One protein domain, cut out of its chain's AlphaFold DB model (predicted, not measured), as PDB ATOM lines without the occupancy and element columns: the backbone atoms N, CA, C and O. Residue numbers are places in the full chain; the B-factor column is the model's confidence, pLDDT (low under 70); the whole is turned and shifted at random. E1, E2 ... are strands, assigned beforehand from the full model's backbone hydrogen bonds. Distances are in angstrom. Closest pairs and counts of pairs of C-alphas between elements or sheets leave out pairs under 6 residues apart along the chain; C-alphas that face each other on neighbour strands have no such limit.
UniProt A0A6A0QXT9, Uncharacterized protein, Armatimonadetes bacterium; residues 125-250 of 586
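This is residues 125 to 250 of the 586 residues of an uncharacterized protein of Armatimonadetes bacterium (UniProt A0A6A0QXT9). Two sheets form a loose sandwich, E1, E2 and E5 only partly face to face with a strongly twisted sheet of E3, E4, E6, E7 and E8. The turn of the long hairpin E6 and E7 lies at one end of the longest axis, Gly 250 at the other. The printed part has 126 residues with eight named strands, E1 to E8, and no named helix: all strand, though 58 residues, under half, are in them. The smaller sheet runs E1, E2, E5; the larger branches at E6; both are antiparallel. The whole is compact, radius of gyration of the C-alphas 15.1 A, spanning 52 by 35 by 22 A.

E1, residues 125 to 128, and E2, residues 142 to 150, form a hairpin; N 128 and O 147, 2.9 A apart, are within hydrogen-bond range. E5, residues 188 to 193, is antiparallel to E2, with N 144 and O 191 at 2.8 A. E3, residues 164 to 169, and E4, residues 175 to 178, form a hairpin, with N 165 and O 177 at 2.9 A. E6, residues 200 to 214, has E3 on one side, N 166 and O 205 at 2.8 A. On the other side are E7, residues 217 to 225, with N 210 and O 221 at 2.9 A, and E8, residues 245 to 249, with N 202 and O 247 at 2.8 A. Between the sheets, the closest C-alphas of E1 and E7, Val 127 and Tyr 225, are 5.5 A apart.

E1 begins at C-alpha 125 (1.196, 77.482, 25.962). E2 is 25.1 A long, E6 44.5 A and E7 26.6 A. E8 ends at C-alpha 249 (4.254, 95.494, 1.485).

The C-alphas farthest apart, Glu 215 and Gly 250, are 51.9 A apart. The printed part has no cut. The links E1 to E2, E2 to E3 and E7 to E8 are long. The pLDDT is under 70 in 42 residues, among them 129 to 141 and 226 to 244.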
ATOM      1  N   SER A 125       1.707  76.433  25.066       67.44
ATOM      2  CA  SER A 125       1.196  77.482  25.962       67.44
ATOM      3  C   SER A 125       0.936  78.751  25.180       67.44
ATOM      4  O   SER A 125      -0.075  79.412  25.397       67.44
ATOM      5  N   ASP A 126       1.864  79.058  24.281       73.94
ATOM      6  CA  ASP A 126       1.894  80.311  23.567       73.94
ATOM      7  C   ASP A 126       2.648  80.138  22.251       73.94
ATOM      8  O   ASP A 126       3.683  79.467  22.179       73.94
ATOM      9  N   VAL A 127       2.109  80.752  21.209       72.69
ATOM     10  CA  VAL A 127       2.847  81.033  19.986       72.69
ATOM     11  C   VAL A 127       3.018  82.539  19.993       72.69
ATOM     12  O   VAL A 127       2.037  83.260  20.112       72.69
ATOM     13  N   SER A 128       4.248  83.020  19.888       74.69
ATOM     14  CA  SER A 128       4.526  84.450  19.781       74.69
ATOM     15  C   SER A 128       5.364  84.708  18.543       74.69
ATOM     16  O   SER A 128       6.236  83.911  18.208       74.69
ATOM     17  N   ALA A 129       5.107  85.816  17.868       67.44
ATOM     18  CA  ALA A 129       5.933  86.311  16.779       67.44
ATOM     19  C   ALA A 129       6.162  87.815  16.972       67.44
ATOM     20  O   ALA A 129       5.406  88.457  17.713       67.44
ATOM     21  N   PRO A 130       7.219  88.392  16.376       64.31
ATOM     22  CA  PRO A 130       7.381  89.834  16.352       64.31
ATOM     23  C   PRO A 130       6.140  90.479  15.735       64.31
ATOM     24  O   PRO A 130       5.634  90.015  14.713       64.31
ATOM     25  N   HIS A 131       5.671  91.566  16.343       64.12
ATOM     26  CA  HIS A 131       4.761  92.463  15.647       64.12
ATOM     27  C   HIS A 131       5.569  93.163  14.554       64.12
ATOM     28  O   HIS A 131       6.668  93.657  14.823       64.12
ATOM     29  N   PHE A 132       5.043  93.190  13.333       66.81
ATOM     30  CA  PHE A 132       5.639  93.997  12.280       66.81
ATOM     31  C   PHE A 132       5.592  95.464  12.685       66.81
ATOM     32  O   PHE A 132       4.572  95.947  13.173       66.81
ATOM     33  N   ASN A 133       6.716  96.161  12.514       61.06
ATOM     34  CA  ASN A 133       6.705  97.606  12.632       61.06
ATOM     35  C   ASN A 133       6.106  98.173  11.347       61.06
ATOM     36  O   ASN A 133       6.748  98.157  10.304       61.06
ATOM     37  N   GLU A 134       4.887  98.682  11.428       59.38
ATOM     38  CA  GLU A 134       4.194  99.267  10.281       59.38
ATOM     39  C   GLU A 134       4.832 100.573   9.786       59.38
ATOM     40  O   GLU A 134       4.562 100.997   8.665       59.38
ATOM     41  N   GLU A 135       5.704 101.201  10.586       55.03
ATOM     42  CA  GLU A 135       6.517 102.342  10.143       55.03
ATOM     43  C   GLU A 135       7.673 101.917   9.222       55.03
ATOM     44  O   GLU A 135       8.223 102.748   8.504       55.03
ATOM     45  N   LEU A 136       8.052 100.635   9.250       58.91
ATOM     46  CA  LEU A 136       9.102 100.042   8.423       58.91
ATOM     47  C   LEU A 136       8.552  98.771   7.760       58.91
ATOM     48  O   LEU A 136       8.961  97.664   8.130       58.91
ATOM     49  N   PRO A 137       7.579  98.909   6.839       62.16
ATOM     50  CA  PRO A 137       6.974  97.763   6.188       62.16
ATOM     51  C   PRO A 137       8.055  96.950   5.463       62.16
ATOM     52  O   PRO A 137       8.971  97.529   4.873       62.16
ATOM     53  N   PRO A 138       7.981  95.614   5.517       64.25
ATOM     54  CA  PRO A 138       8.931  94.775   4.805       64.25
ATOM     55  C   PRO A 138       8.798  95.014   3.295       64.25
ATOM     56  O   PRO A 138       7.691  94.970   2.757       64.25
ATOM     57  N   SER A 139       9.919  95.271   2.618       56.50
ATOM     58  CA  SER A 139       9.964  95.539   1.174       56.50
ATOM     59  C   SER A 139      10.159  94.269   0.335       56.50
ATOM     60  O   SER A 139       9.648  94.199  -0.780       56.50
ATOM     61  N   PHE A 140      10.828  93.238   0.870       61.47
ATOM     62  CA  PHE A 140      11.026  91.930   0.227       61.47
ATOM     63  C   PHE A 140      11.453  90.853   1.244       61.47
ATOM     64  O   PHE A 140      11.859  91.178   2.355       61.47
ATOM     65  N   ASP A 141      11.304  89.585   0.849       68.12
ATOM     66  CA  ASP A 141      11.645  88.339   1.555       68.12
ATOM     67  C   ASP A 141      11.370  88.380   3.058       68.12
ATOM     68  O   ASP A 141      12.206  88.688   3.908       68.12
ATOM     69  N   ILE A 142      10.121  88.064   3.383       78.25
ATOM     70  CA  ILE A 142       9.584  88.304   4.713       78.25
ATOM     71  C   ILE A 142       9.755  87.044   5.538       78.25
ATOM     72  O   ILE A 142       8.931  86.127   5.473       78.25
ATOM     73  N   THR A 143      10.810  87.012   6.341       84.31
ATOM     74  CA  THR A 143      11.024  85.939   7.308       84.31
ATOM     75  C   THR A 143      10.171  86.176   8.553       84.31
ATOM     76  O   THR A 143      10.433  87.067   9.368       84.31
ATOM     77  N   ILE A 144       9.148  85.345   8.742       84.38
ATOM     78  CA  ILE A 144       8.379  85.292   9.984       84.38
ATOM     79  C   ILE A 144       9.145  84.439  10.977       84.38
ATOM     80  O   ILE A 144       9.294  83.237  10.768       84.38
ATOM     81  N   THR A 145       9.561  85.032  12.093       85.12
ATOM     82  CA  THR A 145      10.087  84.269  13.228       85.12
ATOM     83  C   THR A 145       8.999  84.048  14.269       85.12
ATOM     84  O   THR A 145       8.138  84.896  14.489       85.12
ATOM     85  N   ALA A 146       9.028  82.895  14.922       86.12
ATOM     86  CA  ALA A 146       8.081  82.528  15.957       86.12
ATOM     87  C   ALA A 146       8.791  81.847  17.120       86.12
ATOM     88  O   ALA A 146       9.738  81.089  16.924       86.12
ATOM     89  N   ARG A 147       8.288  82.060  18.334       83.81
ATOM     90  CA  ARG A 147       8.569  81.210  19.490       83.81
ATOM     91  C   ARG A 147       7.332  80.400  19.821       83.81
ATOM     92  O   ARG A 147       6.268  80.966  20.063       83.81
ATOM     93  N   VAL A 148       7.485  79.085  19.838       85.94
ATOM     94  CA  VAL A 148       6.411  78.140  20.147       85.94
ATOM     95  C   VAL A 148       6.719  77.532  21.500       85.94
ATOM     96  O   VAL A 148       7.373  76.500  21.581       85.94
ATOM     97  N   ASN A 149       6.263  78.186  22.564       81.06
ATOM     98  CA  ASN A 149       6.537  77.733  23.918       81.06
ATOM     99  C   ASN A 149       5.633  76.532  24.221       81.06
ATOM    100  O   ASN A 149       4.401  76.669  24.226       81.06
ATOM    101  N   PRO A 150       6.180  75.338  24.477       73.75
ATOM    102  CA  PRO A 150       5.379  74.293  25.071       73.75
ATOM    103  C   PRO A 150       5.123  74.634  26.546       73.75
ATOM    104  O   PRO A 150       5.993  75.090  27.278       73.75
ATOM    105  N   TYR A 151       3.895  74.423  27.002       69.06
ATOM    106  CA  TYR A 151       3.523  74.549  28.405       69.06
ATOM    107  C   TYR A 151       4.099  73.401  29.249       69.06
ATOM    108  O   TYR A 151       4.465  73.612  30.397       69.06
ATOM    109  N   VAL A 152       4.110  72.180  28.697       68.50
ATOM    110  CA  VAL A 152       4.619  70.948  29.320       68.50
ATOM    111  C   VAL A 152       5.245  70.085  28.215       68.50
ATOM    112  O   VAL A 152       4.602  69.869  27.201       68.50
ATOM    113  N   GLY A 153       6.447  69.547  28.384       70.50
ATOM    114  CA  GLY A 153       7.090  68.648  27.409       70.50
ATOM    115  C   GLY A 153       7.529  69.292  26.090       70.50
ATOM    116  O   GLY A 153       7.388  70.489  25.890       70.50
ATOM    117  N   THR A 154       8.085  68.494  25.175       69.88
ATOM    118  CA  THR A 154       8.632  69.003  23.908       69.88
ATOM    119  C   THR A 154       7.581  69.058  22.799       69.88
ATOM    120  O   THR A 154       6.642  68.256  22.756       69.88
ATOM    121  N   LEU A 155       7.740  70.007  21.871       75.62
ATOM    122  CA  LEU A 155       6.925  70.060  20.659       75.62
ATOM    123  C   LEU A 155       7.186  68.819  19.787       75.62
ATOM    124  O   LEU A 155       8.330  68.410  19.588       75.62
ATOM    125  N   ASP A 156       6.121  68.219  19.251       74.25
ATOM    126  CA  ASP A 156       6.237  67.128  18.281       74.25
ATOM    127  C   ASP A 156       6.656  67.702  16.918       74.25
ATOM    128  O   ASP A 156       5.834  68.226  16.174       74.25
ATOM    129  N   GLU A 157       7.944  67.599  16.590       78.81
ATOM    130  CA  GLU A 157       8.507  68.015  15.295       78.81
ATOM    131  C   GLU A 157       8.370  66.926  14.207       78.81
ATOM    132  O   GLU A 157       9.033  66.973  13.171       78.81
ATOM    133  N   SER A 158       7.552  65.888  14.424       79.50
ATOM    134  CA  SER A 158       7.301  64.882  13.391       79.50
ATOM    135  C   SER A 158       6.402  65.415  12.272       79.50
ATOM    136  O   SER A 158       5.551  66.281  12.475       79.50
ATOM    137  N   SER A 159       6.571  64.844  11.073       75.38
ATOM    138  CA  SER A 159       5.871  65.290   9.864       75.38
ATOM    139  C   SER A 159       4.359  65.441  10.062       75.38
ATOM    140  O   SER A 159       3.645  64.461  10.303       75.38
ATOM    141  N   GLY A 160       3.876  66.677   9.916       77.00
ATOM    142  CA  GLY A 160       2.477  67.070  10.077       77.00
ATOM    143  C   GLY A 160       2.159  67.840  11.364       77.00
ATOM    144  O   GLY A 160       1.017  68.287  11.495       77.00
ATOM    145  N   TYR A 161       3.119  67.999  12.277       81.62
ATOM    146  CA  TYR A 161       2.947  68.665  13.578       81.62
ATOM    147  C   TYR A 161       3.910  69.828  13.808       81.62
ATOM    148  O   TYR A 161       3.776  70.551  14.795       81.62
ATOM    149  N   GLU A 162       4.813  70.062  12.856       90.69
ATOM    150  CA  GLU A 162       5.693  71.220  12.864       90.69
ATOM    151  C   GLU A 162       4.872  72.523  12.894       90.69
ATOM    152  O   GLU A 162       3.758  72.560  12.342       90.69
ATOM    153  N   PRO A 163       5.400  73.603  13.501       91.88
ATOM    154  CA  PRO A 163       4.809  74.924  13.370       91.88
ATOM    155  C   PRO A 163       4.629  75.281  11.897       91.88
ATOM    156  O   PRO A 163       5.474  74.987  11.050       91.88
ATOM    157  N   ARG A 164       3.486  75.878  11.581       93.62
ATOM    158  CA  ARG A 164       3.108  76.252  10.222       93.62
ATOM    159  C   ARG A 164       2.754  77.718  10.180       93.62
ATOM    160  O   ARG A 164       1.899  78.155  10.951       93.62
ATOM    161  N   LEU A 165       3.368  78.416   9.241       93.00
ATOM    162  CA  LEU A 165       2.952  79.736   8.818       93.00
ATOM    163  C   LEU A 165       1.867  79.572   7.758       93.00
ATOM    164  O   LEU A 165       2.074  78.924   6.729       93.00
ATOM    165  N   HIS A 166       0.713  80.164   8.021       92.88
ATOM    166  CA  HIS A 166      -0.351  80.335   7.047       92.88
ATOM    167  C   HIS A 166      -0.317  81.782   6.599       92.88
ATOM    168  O   HIS A 166      -0.250  82.674   7.441       92.88
ATOM    169  N   TYR A 167      -0.374  82.026   5.295       92.88
ATOM    170  CA  TYR A 167      -0.454  83.383   4.765       92.88
ATOM    171  C   TYR A 167      -1.293  83.451   3.492       92.88
ATOM    172  O   TYR A 167      -1.471  82.461   2.785       92.88
ATOM    173  N   SER A 168      -1.790  84.639   3.181       91.19
ATOM    174  CA  SER A 168      -2.395  84.990   1.905       91.19
ATOM    175  C   SER A 168      -1.953  86.393   1.508       91.19
ATOM    176  O   SER A 168      -1.759  87.251   2.365       91.19
ATOM    177  N   ILE A 169      -1.772  86.603   0.207       89.12
ATOM    178  CA  ILE A 169      -1.333  87.864  -0.393       89.12
ATOM    179  C   ILE A 169      -2.515  88.420  -1.193       89.12
ATOM    180  O   ILE A 169      -3.015  87.738  -2.090       89.12
ATOM    181  N   THR A 170      -2.977  89.623  -0.845       84.69
ATOM    182  CA  THR A 170      -4.086  90.367  -1.480       84.69
ATOM    183  C   THR A 170      -5.334  89.503  -1.700       84.69
ATOM    184  O   THR A 170      -5.839  89.365  -2.814       84.69
ATOM    185  N   GLY A 171      -5.798  88.824  -0.644       76.56
ATOM    186  CA  GLY A 171      -6.989  87.964  -0.708       76.56
ATOM    187  C   GLY A 171      -6.830  86.718  -1.592       76.56
ATOM    188  O   GLY A 171      -7.818  86.075  -1.953       76.56
ATOM    189  N   GLY A 172      -5.594  86.366  -1.954       87.00
ATOM    190  CA  GLY A 172      -5.260  85.152  -2.684       87.00
ATOM    191  C   GLY A 172      -5.638  83.865  -1.940       87.00
ATOM    192  O   GLY A 172      -6.149  83.856  -0.818       87.00
ATOM    193  N   SER A 173      -5.377  82.725  -2.581       89.31
ATOM    194  CA  SER A 173      -5.556  81.438  -1.905       89.31
ATOM    195  C   SER A 173      -4.551  81.297  -0.754       89.31
ATOM    196  O   SER A 173      -3.365  81.558  -0.973       89.31
ATOM    197  N   PRO A 174      -4.992  80.842   0.432       90.94
ATOM    198  CA  PRO A 174      -4.103  80.567   1.551       90.94
ATOM    199  C   PRO A 174      -2.962  79.628   1.162       90.94
ATOM    200  O   PRO A 174      -3.175  78.581   0.545       90.94
ATOM    201  N   SER A 175      -1.754  80.004   1.551       94.50
ATOM    202  CA  SER A 175      -0.537  79.212   1.444       94.50
ATOM    203  C   SER A 175      -0.105  78.763   2.832       94.50
ATOM    204  O   SER A 175      -0.266  79.491   3.810       94.50
ATOM    205  N   VAL A 176       0.435  77.546   2.921       94.19
ATOM    206  CA  VAL A 176       0.886  76.952   4.185       94.19
ATOM    207  C   VAL A 176       2.328  76.504   4.033       94.19
ATOM    208  O   VAL A 176       2.628  75.647   3.199       94.19
ATOM    209  N   VAL A 177       3.201  77.048   4.872       94.75
ATOM    210  CA  VAL A 177       4.629  76.736   4.904       94.75
ATOM    211  C   VAL A 177       4.968  76.140   6.265       94.75
ATOM    212  O   VAL A 177       4.476  76.591   7.298       94.75
ATOM    213  N   VAL A 178       5.758  75.067   6.260       95.44
ATOM    214  CA  VAL A 178       6.324  74.506   7.492       95.44
ATOM    215  C   VAL A 178       7.463  75.414   7.929       95.44
ATOM    216  O   VAL A 178       8.305  75.747   7.103       95.44
ATOM    217  N   MET A 179       7.469  75.816   9.196       94.81
ATOM    218  CA  MET A 179       8.534  76.645   9.745       94.81
ATOM    219  C   MET A 179       9.737  75.782  10.130       94.81
ATOM    220  O   MET A 179       9.586  74.752  10.793       94.81
ATOM    221  N   ASP A 180      10.923  76.226   9.736       93.69
ATOM    222  CA  ASP A 180      12.197  75.599  10.055       93.69
ATOM    223  C   ASP A 180      12.666  76.015  11.451       93.69
ATOM    224  O   ASP A 180      12.459  77.140  11.897       93.69
ATOM    225  N   LYS A 181      13.302  75.096  12.179       92.00
ATOM    226  CA  LYS A 181      13.819  75.377  13.524       92.00
ATOM    227  C   LYS A 181      15.101  76.206  13.450       92.00
ATOM    228  O   LYS A 181      16.079  75.774  12.836       92.00
ATOM    229  N   ILE A 182      15.146  77.330  14.167       86.75
ATOM    230  CA  ILE A 182      16.324  78.203  14.204       86.75
ATOM    231  C   ILE A 182      17.426  77.545  15.041       86.75
ATOM    232  O   ILE A 182      17.272  77.268  16.236       86.75
ATOM    233  N   ALA A 183      18.577  77.292  14.419       88.69
ATOM    234  CA  ALA A 183      19.682  76.593  15.065       88.69
ATOM    235  C   ALA A 183      20.214  77.355  16.296       88.69
ATOM    236  O   ALA A 183      20.573  78.526  16.226       88.69
ATOM    237  N   GLY A 184      20.327  76.657  17.430       82.81
ATOM    238  CA  GLY A 184      20.886  77.212  18.669       82.81
ATOM    239  C   GLY A 184      19.906  78.023  19.523       82.81
ATOM    240  O   GLY A 184      20.282  78.434  20.620       82.81
ATOM    241  N   LEU A 185      18.660  78.205  19.076       77.75
ATOM    242  CA  LEU A 185      17.588  78.805  19.864       77.75
ATOM    243  C   LEU A 185      16.550  77.737  20.222       77.75
ATOM    244  O   LEU A 185      16.012  77.057  19.350       77.75
ATOM    245  N   ALA A 186      16.276  77.573  21.518       81.06
ATOM    246  CA  ALA A 186      15.181  76.718  21.966       81.06
ATOM    247  C   ALA A 186      13.844  77.312  21.500       81.06
ATOM    248  O   ALA A 186      13.638  78.527  21.600       81.06
ATOM    249  N   ASP A 187      12.984  76.440  20.971       83.44
ATOM    250  CA  ASP A 187      11.598  76.724  20.591       83.44
ATOM    251  C   ASP A 187      11.389  77.883  19.610       83.44
ATOM    252  O   ASP A 187      10.291  78.431  19.527       83.44
ATOM    253  N   ALA A 188      12.426  78.253  18.856       86.25
ATOM    254  CA  ALA A 188      12.357  79.294  17.842       86.25
ATOM    255  C   ALA A 188      12.298  78.687  16.435       86.25
ATOM    256  O   ALA A 188      13.051  77.764  16.114       86.25
ATOM    257  N   TYR A 189      11.415  79.233  15.606       91.94
ATOM    258  CA  TYR A 189      11.132  78.768  14.256       91.94
ATOM    259  C   TYR A 189      11.072  79.947  13.290       91.94
ATOM    260  O   TYR A 189      10.722  81.051  13.703       91.94
ATOM    261  N   GLU A 190      11.367  79.714  12.017       92.31
ATOM    262  CA  GLU A 190      11.273  80.714  10.957       92.31
ATOM    263  C   GLU A 190      10.652  80.149   9.676       92.31
ATOM    264  O   GLU A 190      10.761  78.960   9.390       92.31
ATOM    265  N   ALA A 191       9.947  80.988   8.925       93.44
ATOM    266  CA  ALA A 191       9.473  80.671   7.582       93.44
ATOM    267  C   ALA A 191       9.398  81.937   6.742       93.44
ATOM    268  O   ALA A 191       8.996  82.986   7.243       93.44
ATOM    269  N   ASP A 192       9.688  81.799   5.454       89.25
ATOM    270  CA  ASP A 192       9.634  82.911   4.517       89.25
ATOM    271  C   ASP A 192       8.276  82.994   3.817       89.25
ATOM    272  O   ASP A 192       7.688  81.989   3.391       89.25
ATOM    273  N   ILE A 193       7.790  84.223   3.661       87.69
ATOM    274  CA  ILE A 193       6.735  84.574   2.717       87.69
ATOM    275  C   ILE A 193       7.433  85.077   1.448       87.69
ATOM    276  O   ILE A 193       8.178  86.056   1.531       87.69
ATOM    277  N   PRO A 194       7.215  84.435   0.282       87.00
ATOM    278  CA  PRO A 194       7.820  84.866  -0.971       87.00
ATOM    279  C   PRO A 194       7.502  86.328  -1.268       87.00
ATOM    280  O   PRO A 194       6.347  86.741  -1.136       87.00
ATOM    281  N   SER A 195       8.513  87.064  -1.727       77.50
ATOM    282  CA  SER A 195       8.399  88.468  -2.123       77.50
ATOM    283  C   SER A 195       7.216  88.712  -3.072       77.50
ATOM    284  O   SER A 195       7.207  88.203  -4.200       77.50
ATOM    285  N   PRO A 196       6.194  89.468  -2.642       78.31
ATOM    286  CA  PRO A 196       5.101  89.855  -3.515       78.31
ATOM    287  C   PRO A 196       5.549  90.972  -4.464       78.31
ATOM    288  O   PRO A 196       6.255  91.899  -4.079       78.31
ATOM    289  N   SER A 197       5.118  90.911  -5.725       71.12
ATOM    290  CA  SER A 197       5.414  91.960  -6.702       71.12
ATOM    291  C   SER A 197       4.478  93.162  -6.503       71.12
ATOM    292  O   SER A 197       3.374  93.175  -7.055       71.12
ATOM    293  N   GLY A 198       4.917  94.165  -5.741       74.06
ATOM    294  CA  GLY A 198       4.218  95.443  -5.553       74.06
ATOM    295  C   GLY A 198       3.337  95.522  -4.298       74.06
ATOM    296  O   GLY A 198       3.410  94.639  -3.441       74.06
ATOM    297  N   PRO A 199       2.504  96.581  -4.188       77.88
ATOM    298  CA  PRO A 199       1.589  96.782  -3.074       77.88
ATOM    299  C   PRO A 199       0.745  95.565  -2.830       77.88
ATOM    300  O   PRO A 199      -0.012  95.127  -3.701       77.88
ATOM    301  N   CYS A 200       0.845  95.034  -1.630       83.62
ATOM    302  CA  CYS A 200      -0.053  93.981  -1.235       83.62
ATOM    303  C   CYS A 200      -0.308  94.018   0.256       83.62
ATOM    304  O   CYS A 200       0.463  94.558   1.052       83.62
ATOM    305  N   THR A 201      -1.414  93.389   0.607       85.12
ATOM    306  CA  THR A 201      -1.748  93.084   1.984       85.12
ATOM    307  C   THR A 201      -1.438  91.622   2.215       85.12
ATOM    308  O   THR A 201      -1.945  90.756   1.497       85.12
ATOM    309  N   VAL A 202      -0.615  91.345   3.216       86.88
ATOM    310  CA  VAL A 202      -0.320  89.987   3.645       86.88
ATOM    311  C   VAL A 202      -1.099  89.713   4.917       86.88
ATOM    312  O   VAL A 202      -0.816  90.271   5.977       86.88
ATOM    313  N   THR A 203      -2.084  88.829   4.812       88.06
ATOM    314  CA  THR A 203      -2.779  88.284   5.976       88.06
ATOM    315  C   THR A 203      -2.100  86.989   6.381       88.06
ATOM    316  O   THR A 203      -1.874  86.136   5.523       88.06
ATOM    317  N   TRP A 204      -1.797  86.797   7.656       89.62
ATOM    318  CA  TRP A 204      -1.063  85.628   8.122       89.62
ATOM    319  C   TRP A 204      -1.466  85.210   9.534       89.62
ATOM    320  O   TRP A 204      -2.050  85.973  10.299       89.62
ATOM    321  N   TYR A 205      -1.167  83.962   9.871       90.06
ATOM    322  CA  TYR A 205      -1.191  83.464  11.238       90.06
ATOM    323  C   TYR A 205      -0.227  82.287  11.366       90.06
ATOM    324  O   TYR A 205       0.052  81.572  10.399       90.06
ATOM    325  N   ILE A 206       0.278  82.052  12.570       90.00
ATOM    326  CA  ILE A 206       1.054  80.845  12.864       90.00
ATOM    327  C   ILE A 206       0.149  79.856  13.574       90.00
ATOM    328  O   ILE A 206      -0.658  80.233  14.420       90.00
ATOM    329  N   SER A 207       0.309  78.575  13.264       89.62
ATOM    330  CA  SER A 207      -0.288  77.492  14.035       89.62
ATOM    331  C   SER A 207       0.772  76.496  14.471       89.62
ATOM    332  O   SER A 207       1.588  76.060  13.662       89.62
ATOM    333  N   ALA A 208       0.712  76.076  15.726       88.06
ATOM    334  CA  ALA A 208       1.473  74.946  16.231       88.06
ATOM    335  C   ALA A 208       0.491  73.905  16.768       88.06
ATOM    336  O   ALA A 208      -0.454  74.236  17.488       88.06
ATOM    337  N   THR A 209       0.676  72.644  16.375       83.88
ATOM    338  CA  THR A 209      -0.205  71.553  16.795       83.88
ATOM    339  C   THR A 209       0.586  70.566  17.631       83.88
ATOM    340  O   THR A 209       1.459  69.885  17.107       83.88
ATOM    341  N   SER A 210       0.235  70.418  18.904       76.69
ATOM    342  CA  SER A 210       0.741  69.298  19.683       76.69
ATOM    343  C   SER A 210      -0.114  68.057  19.430       76.69
ATOM    344  O   SER A 210      -1.347  68.111  19.312       76.69
ATOM    345  N   LYS A 211       0.559  66.913  19.309       75.12
ATOM    346  CA  LYS A 211      -0.066  65.606  19.153       75.12
ATOM    347  C   LYS A 211       0.179  64.777  20.389       75.12
ATOM    348  O   LYS A 211       1.298  64.694  20.883       75.12
ATOM    349  N   TYR A 212      -0.839  64.039  20.796       68.69
ATOM    350  CA  TYR A 212      -0.634  62.972  21.755       68.69
ATOM    351  C   TYR A 212      -1.664  61.852  21.576       68.69
ATOM    352  O   TYR A 212      -2.747  62.071  21.040       68.69
ATOM    353  N   THR A 213      -1.298  60.624  21.954       63.72
ATOM    354  CA  THR A 213      -2.170  59.442  21.858       63.72
ATOM    355  C   THR A 213      -2.511  58.897  23.247       63.72
ATOM    356  O   THR A 213      -1.615  58.480  23.977       63.72
ATOM    357  N   ILE A 214      -3.804  58.842  23.584       59.03
ATOM    358  CA  ILE A 214      -4.363  58.203  24.792       59.03
ATOM    359  C   ILE A 214      -5.109  56.956  24.364       59.03
ATOM    360  O   ILE A 214      -6.033  57.084  23.578       59.03
ATOM    361  N   GLU A 215      -4.772  55.773  24.880       59.91
ATOM    362  CA  GLU A 215      -5.635  54.580  24.746       59.91
ATOM    363  C   GLU A 215      -6.175  54.334  23.310       59.91
ATOM    364  O   GLU A 215      -7.305  53.898  23.119       59.91
ATOM    365  N   ALA A 216      -5.330  54.591  22.298       68.88
ATOM    366  CA  ALA A 216      -5.605  54.543  20.849       68.88
ATOM    367  C   ALA A 216      -6.357  55.736  20.209       68.88
ATOM    368  O   ALA A 216      -6.519  55.753  18.988       68.88
ATOM    369  N   GLU A 217      -6.741  56.759  20.968       68.75
ATOM    370  CA  GLU A 217      -7.260  58.039  20.476       68.75
ATOM    371  C   GLU A 217      -6.140  59.088  20.385       68.75
ATOM    372  O   GLU A 217      -5.418  59.335  21.349       68.75
ATOM    373  N   THR A 218      -5.973  59.720  19.221       70.56
ATOM    374  CA  THR A 218      -5.030  60.836  19.051       70.56
ATOM    375  C   THR A 218      -5.745  62.161  19.287       70.56
ATOM    376  O   THR A 218      -6.554  62.575  18.457       70.56
ATOM    377  N   VAL A 219      -5.393  62.854  20.369       70.69
ATOM    378  CA  VAL A 219      -5.833  64.227  20.640       70.69
ATOM    379  C   VAL A 219      -4.857  65.204  19.986       70.69
ATOM    380  O   VAL A 219      -3.643  64.980  19.977       70.69
ATOM    381  N   ARG A 220      -5.397  66.283  19.411       74.38
ATOM    382  CA  ARG A 220      -4.628  67.368  18.798       74.38
ATOM    383  C   ARG A 220      -5.035  68.681  19.444       74.38
ATOM    384  O   ARG A 220      -6.217  69.024  19.430       74.38
ATOM    385  N   LEU A 221      -4.067  69.388  20.009       73.62
ATOM    386  CA  LEU A 221      -4.271  70.737  20.519       73.62
ATOM    387  C   LEU A 221      -3.566  71.690  19.573       73.62
ATOM    388  O   LEU A 221      -2.396  71.484  19.252       73.62
ATOM    389  N   ARG A 222      -4.289  72.699  19.098       79.38
ATOM    390  CA  ARG A 222      -3.731  73.740  18.245       79.38
ATOM    391  C   ARG A 222      -3.689  75.033  19.044       79.38
ATOM    392  O   ARG A 222      -4.682  75.398  19.668       79.38
ATOM    393  N   SER A 223      -2.537  75.687  19.016       82.62
ATOM    394  CA  SER A 223      -2.389  77.080  19.427       82.62
ATOM    395  C   SER A 223      -2.040  77.906  18.199       82.62
ATOM    396  O   SER A 223      -1.386  77.396  17.277       82.62
ATOM    397  N   THR A 224      -2.496  79.149  18.180       83.38
ATOM    398  CA  THR A 224      -2.260  80.081  17.085       83.38
ATOM    399  C   THR A 224      -1.741  81.419  17.578       83.38
ATOM    400  O   THR A 224      -1.805  81.731  18.762       83.38
ATOM    401  N   TYR A 225      -1.189  82.186  16.648       80.62
ATOM    402  CA  TYR A 225      -0.818  83.579  16.840       80.62
ATOM    403  C   TYR A 225      -1.254  84.378  15.607       80.62
ATOM    404  O   TYR A 225      -1.055  83.867  14.498       80.62
ATOM    405  N   PRO A 226      -1.768  85.612  15.766       68.00
ATOM    406  CA  PRO A 226      -1.916  86.357  17.030       68.00
ATOM    407  C   PRO A 226      -3.103  85.977  17.927       68.00
ATOM    408  O   PRO A 226      -3.080  86.298  19.115       68.00
ATOM    409  N   GLU A 227      -4.102  85.238  17.438       66.62
ATOM    410  CA  GLU A 227      -5.172  84.734  18.311       66.62
ATOM    411  C   GLU A 227      -4.646  83.666  19.288       66.62
ATOM    412  O   GLU A 227      -4.509  82.496  18.924       66.62
ATOM    413  N   LYS A 228      -4.415  84.053  20.555       59.16
ATOM    414  CA  LYS A 228      -3.999  83.184  21.684       59.16
ATOM    415  C   LYS A 228      -5.108  82.225  22.157       59.16
ATOM    416  O   LYS A 228      -5.325  82.036  23.359       59.16
ATOM    417  N   LEU A 229      -5.874  81.650  21.238       54.09
ATOM    418  CA  LEU A 229      -6.927  80.700  21.566       54.09
ATOM    419  C   LEU A 229      -6.381  79.274  21.452       54.09
ATOM    420  O   LEU A 229      -6.098  78.765  20.370       54.09
ATOM    421  N   SER A 230      -6.248  78.600  22.596       52.00
ATOM    422  CA  SER A 230      -6.001  77.159  22.622       52.00
ATOM    423  C   SER A 230      -7.317  76.428  22.354       52.00
ATOM    424  O   SER A 230      -8.148  76.245  23.244       52.00
ATOM    425  N   HIS A 231      -7.527  76.008  21.107       54.66
ATOM    426  CA  HIS A 231      -8.709  75.237  20.731       54.66
ATOM    427  C   HIS A 231      -8.426  73.734  20.792       54.66
ATOM    428  O   HIS A 231      -7.453  73.217  20.227       54.66
ATOM    429  N   ARG A 232      -9.328  72.998  21.450       46.66
ATOM    430  CA  ARG A 232      -9.417  71.548  21.281       46.66
ATOM    431  C   ARG A 232      -9.999  71.289  19.895       46.66
ATOM    432  O   ARG A 232     -11.157  71.607  19.652       46.66
ATOM    433  N   LEU A 233      -9.208  70.696  19.004       53.50
ATOM    434  CA  LEU A 233      -9.713  70.219  17.719       53.50
ATOM    435  C   LEU A 233     -10.549  68.960  17.980       53.50
ATOM    436  O   LEU A 233     -10.024  67.844  17.968       53.50
ATOM    437  N   GLU A 234     -11.838  69.127  18.271       49.69
ATOM    438  CA  GLU A 234     -12.764  67.999  18.213       49.69
ATOM    439  C   GLU A 234     -12.850  67.521  16.759       49.69
ATOM    440  O   GLU A 234     -12.753  68.291  15.805       49.69
ATOM    441  N   SER A 235     -12.860  66.207  16.586       42.59
ATOM    442  CA  SER A 235     -12.505  65.515  15.351       42.59
ATOM    443  C   SER A 235     -13.167  66.072  14.077       42.59
ATOM    444  O   SER A 235     -14.297  65.716  13.758       42.59
ATOM    445  N   GLY A 236     -12.397  66.821  13.283       48.03
ATOM    446  CA  GLY A 236     -12.612  66.987  11.845       48.03
ATOM    447  C   GLY A 236     -13.220  68.320  11.394       48.03
ATOM    448  O   GLY A 236     -14.426  68.506  11.418       48.03
ATOM    449  N   THR A 237     -12.368  69.144  10.774       46.72
ATOM    450  CA  THR A 237     -12.664  70.077   9.659       46.72
ATOM    451  C   THR A 237     -13.206  71.498   9.879       46.72
ATOM    452  O   THR A 237     -13.356  72.184   8.877       46.72
ATOM    453  N   GLY A 238     -13.384  72.028  11.081       50.41
ATOM    454  CA  GLY A 238     -13.678  73.466  11.234       50.41
ATOM    455  C   GLY A 238     -13.308  73.891  12.644       50.41
ATOM    456  O   GLY A 238     -13.607  73.155  13.571       50.41
ATOM    457  N   ASP A 239     -12.521  74.924  12.894       53.00
ATOM    458  CA  ASP A 239     -12.430  76.186  12.176       53.00
ATOM    459  C   ASP A 239     -10.951  76.562  12.017       53.00
ATOM    460  O   ASP A 239     -10.154  76.400  12.948       53.00
ATOM    461  N   GLU A 240     -10.545  77.009  10.827       59.66
ATOM    462  CA  GLU A 240      -9.296  77.768  10.769       59.66
ATOM    463  C   GLU A 240      -9.540  79.075  11.530       59.66
ATOM    464  O   GLU A 240     -10.593  79.685  11.322       59.66
ATOM    465  N   PRO A 241      -8.641  79.468  12.452       62.28
ATOM    466  CA  PRO A 241      -8.780  80.750  13.123       62.28
ATOM    467  C   PRO A 241      -8.885  81.835  12.058       62.28
ATOM    468  O   PRO A 241      -8.269  81.726  10.991       62.28
ATOM    469  N   GLY A 242      -9.701  82.852  12.329       62.62
ATOM    470  CA  GLY A 242      -9.762  84.011  11.452       62.62
ATOM    471  C   GLY A 242      -8.340  84.523  11.216       62.62
ATOM    472  O   GLY A 242      -7.508  84.517  12.128       62.62
ATOM    473  N   TRP A 243      -8.034  84.900   9.976       64.06
ATOM    474  CA  TRP A 243      -6.778  85.574   9.654       64.06
ATOM    475  C   TRP A 243      -6.592  86.740  10.622       64.06
ATOM    476  O   TRP A 243      -7.461  87.602  10.694       64.06
ATOM    477  N   SER A 244      -5.513  86.727  11.403       68.00
ATOM    478  CA  SER A 244      -5.412  87.610  12.571       68.00
ATOM    479  C   SER A 244      -4.168  88.496  12.571       68.00
ATOM    480  O   SER A 244      -4.174  89.528  13.234       68.00
ATOM    481  N   GLY A 245      -3.131  88.161  11.800       78.56
ATOM    482  CA  GLY A 245      -2.030  89.069  11.484       78.56
ATOM    483  C   GLY A 245      -2.239  89.720  10.120       78.56
ATOM    484  O   GLY A 245      -2.561  89.030   9.153       78.56
ATOM    485  N   VAL A 246      -2.028  91.030  10.030       82.19
ATOM    486  CA  VAL A 246      -2.020  91.782   8.771       82.19
ATOM    487  C   VAL A 246      -0.772  92.656   8.755       82.19
ATOM    488  O   VAL A 246      -0.428  93.256   9.768       82.19
ATOM    489  N   PHE A 247      -0.065  92.692   7.632       84.81
ATOM    490  CA  PHE A 247       0.895  93.751   7.335       84.81
ATOM    491  C   PHE A 247       0.841  94.072   5.842       84.81
ATOM    492  O   PHE A 247       0.270  93.319   5.044       84.81
ATOM    493  N   HIS A 248       1.464  95.180   5.461       85.06
ATOM    494  CA  HIS A 248       1.478  95.652   4.084       85.06
ATOM    495  C   HIS A 248       2.899  95.666   3.539       85.06
ATOM    496  O   HIS A 248       3.834  96.025   4.251       85.06
ATOM    497  N   VAL A 249       3.040  95.274   2.276       82.06
ATOM    498  CA  VAL A 249       4.254  95.494   1.485       82.06
ATOM    499  C   VAL A 249       3.982  96.694   0.600       82.06
ATOM    500  O   VAL A 249       2.984  96.694  -0.122       82.06
ATOM    501  N   GLY A 250       4.827  97.715   0.681       79.94
ATOM    502  CA  GLY A 250       4.610  99.002   0.026       79.94
ATOM    503  C   GLY A 250       4.861 100.184   0.959       79.94
ATOM    504  O   GLY A 250       5.064 100.015   2.160       79.94
TER     505      GLY A 250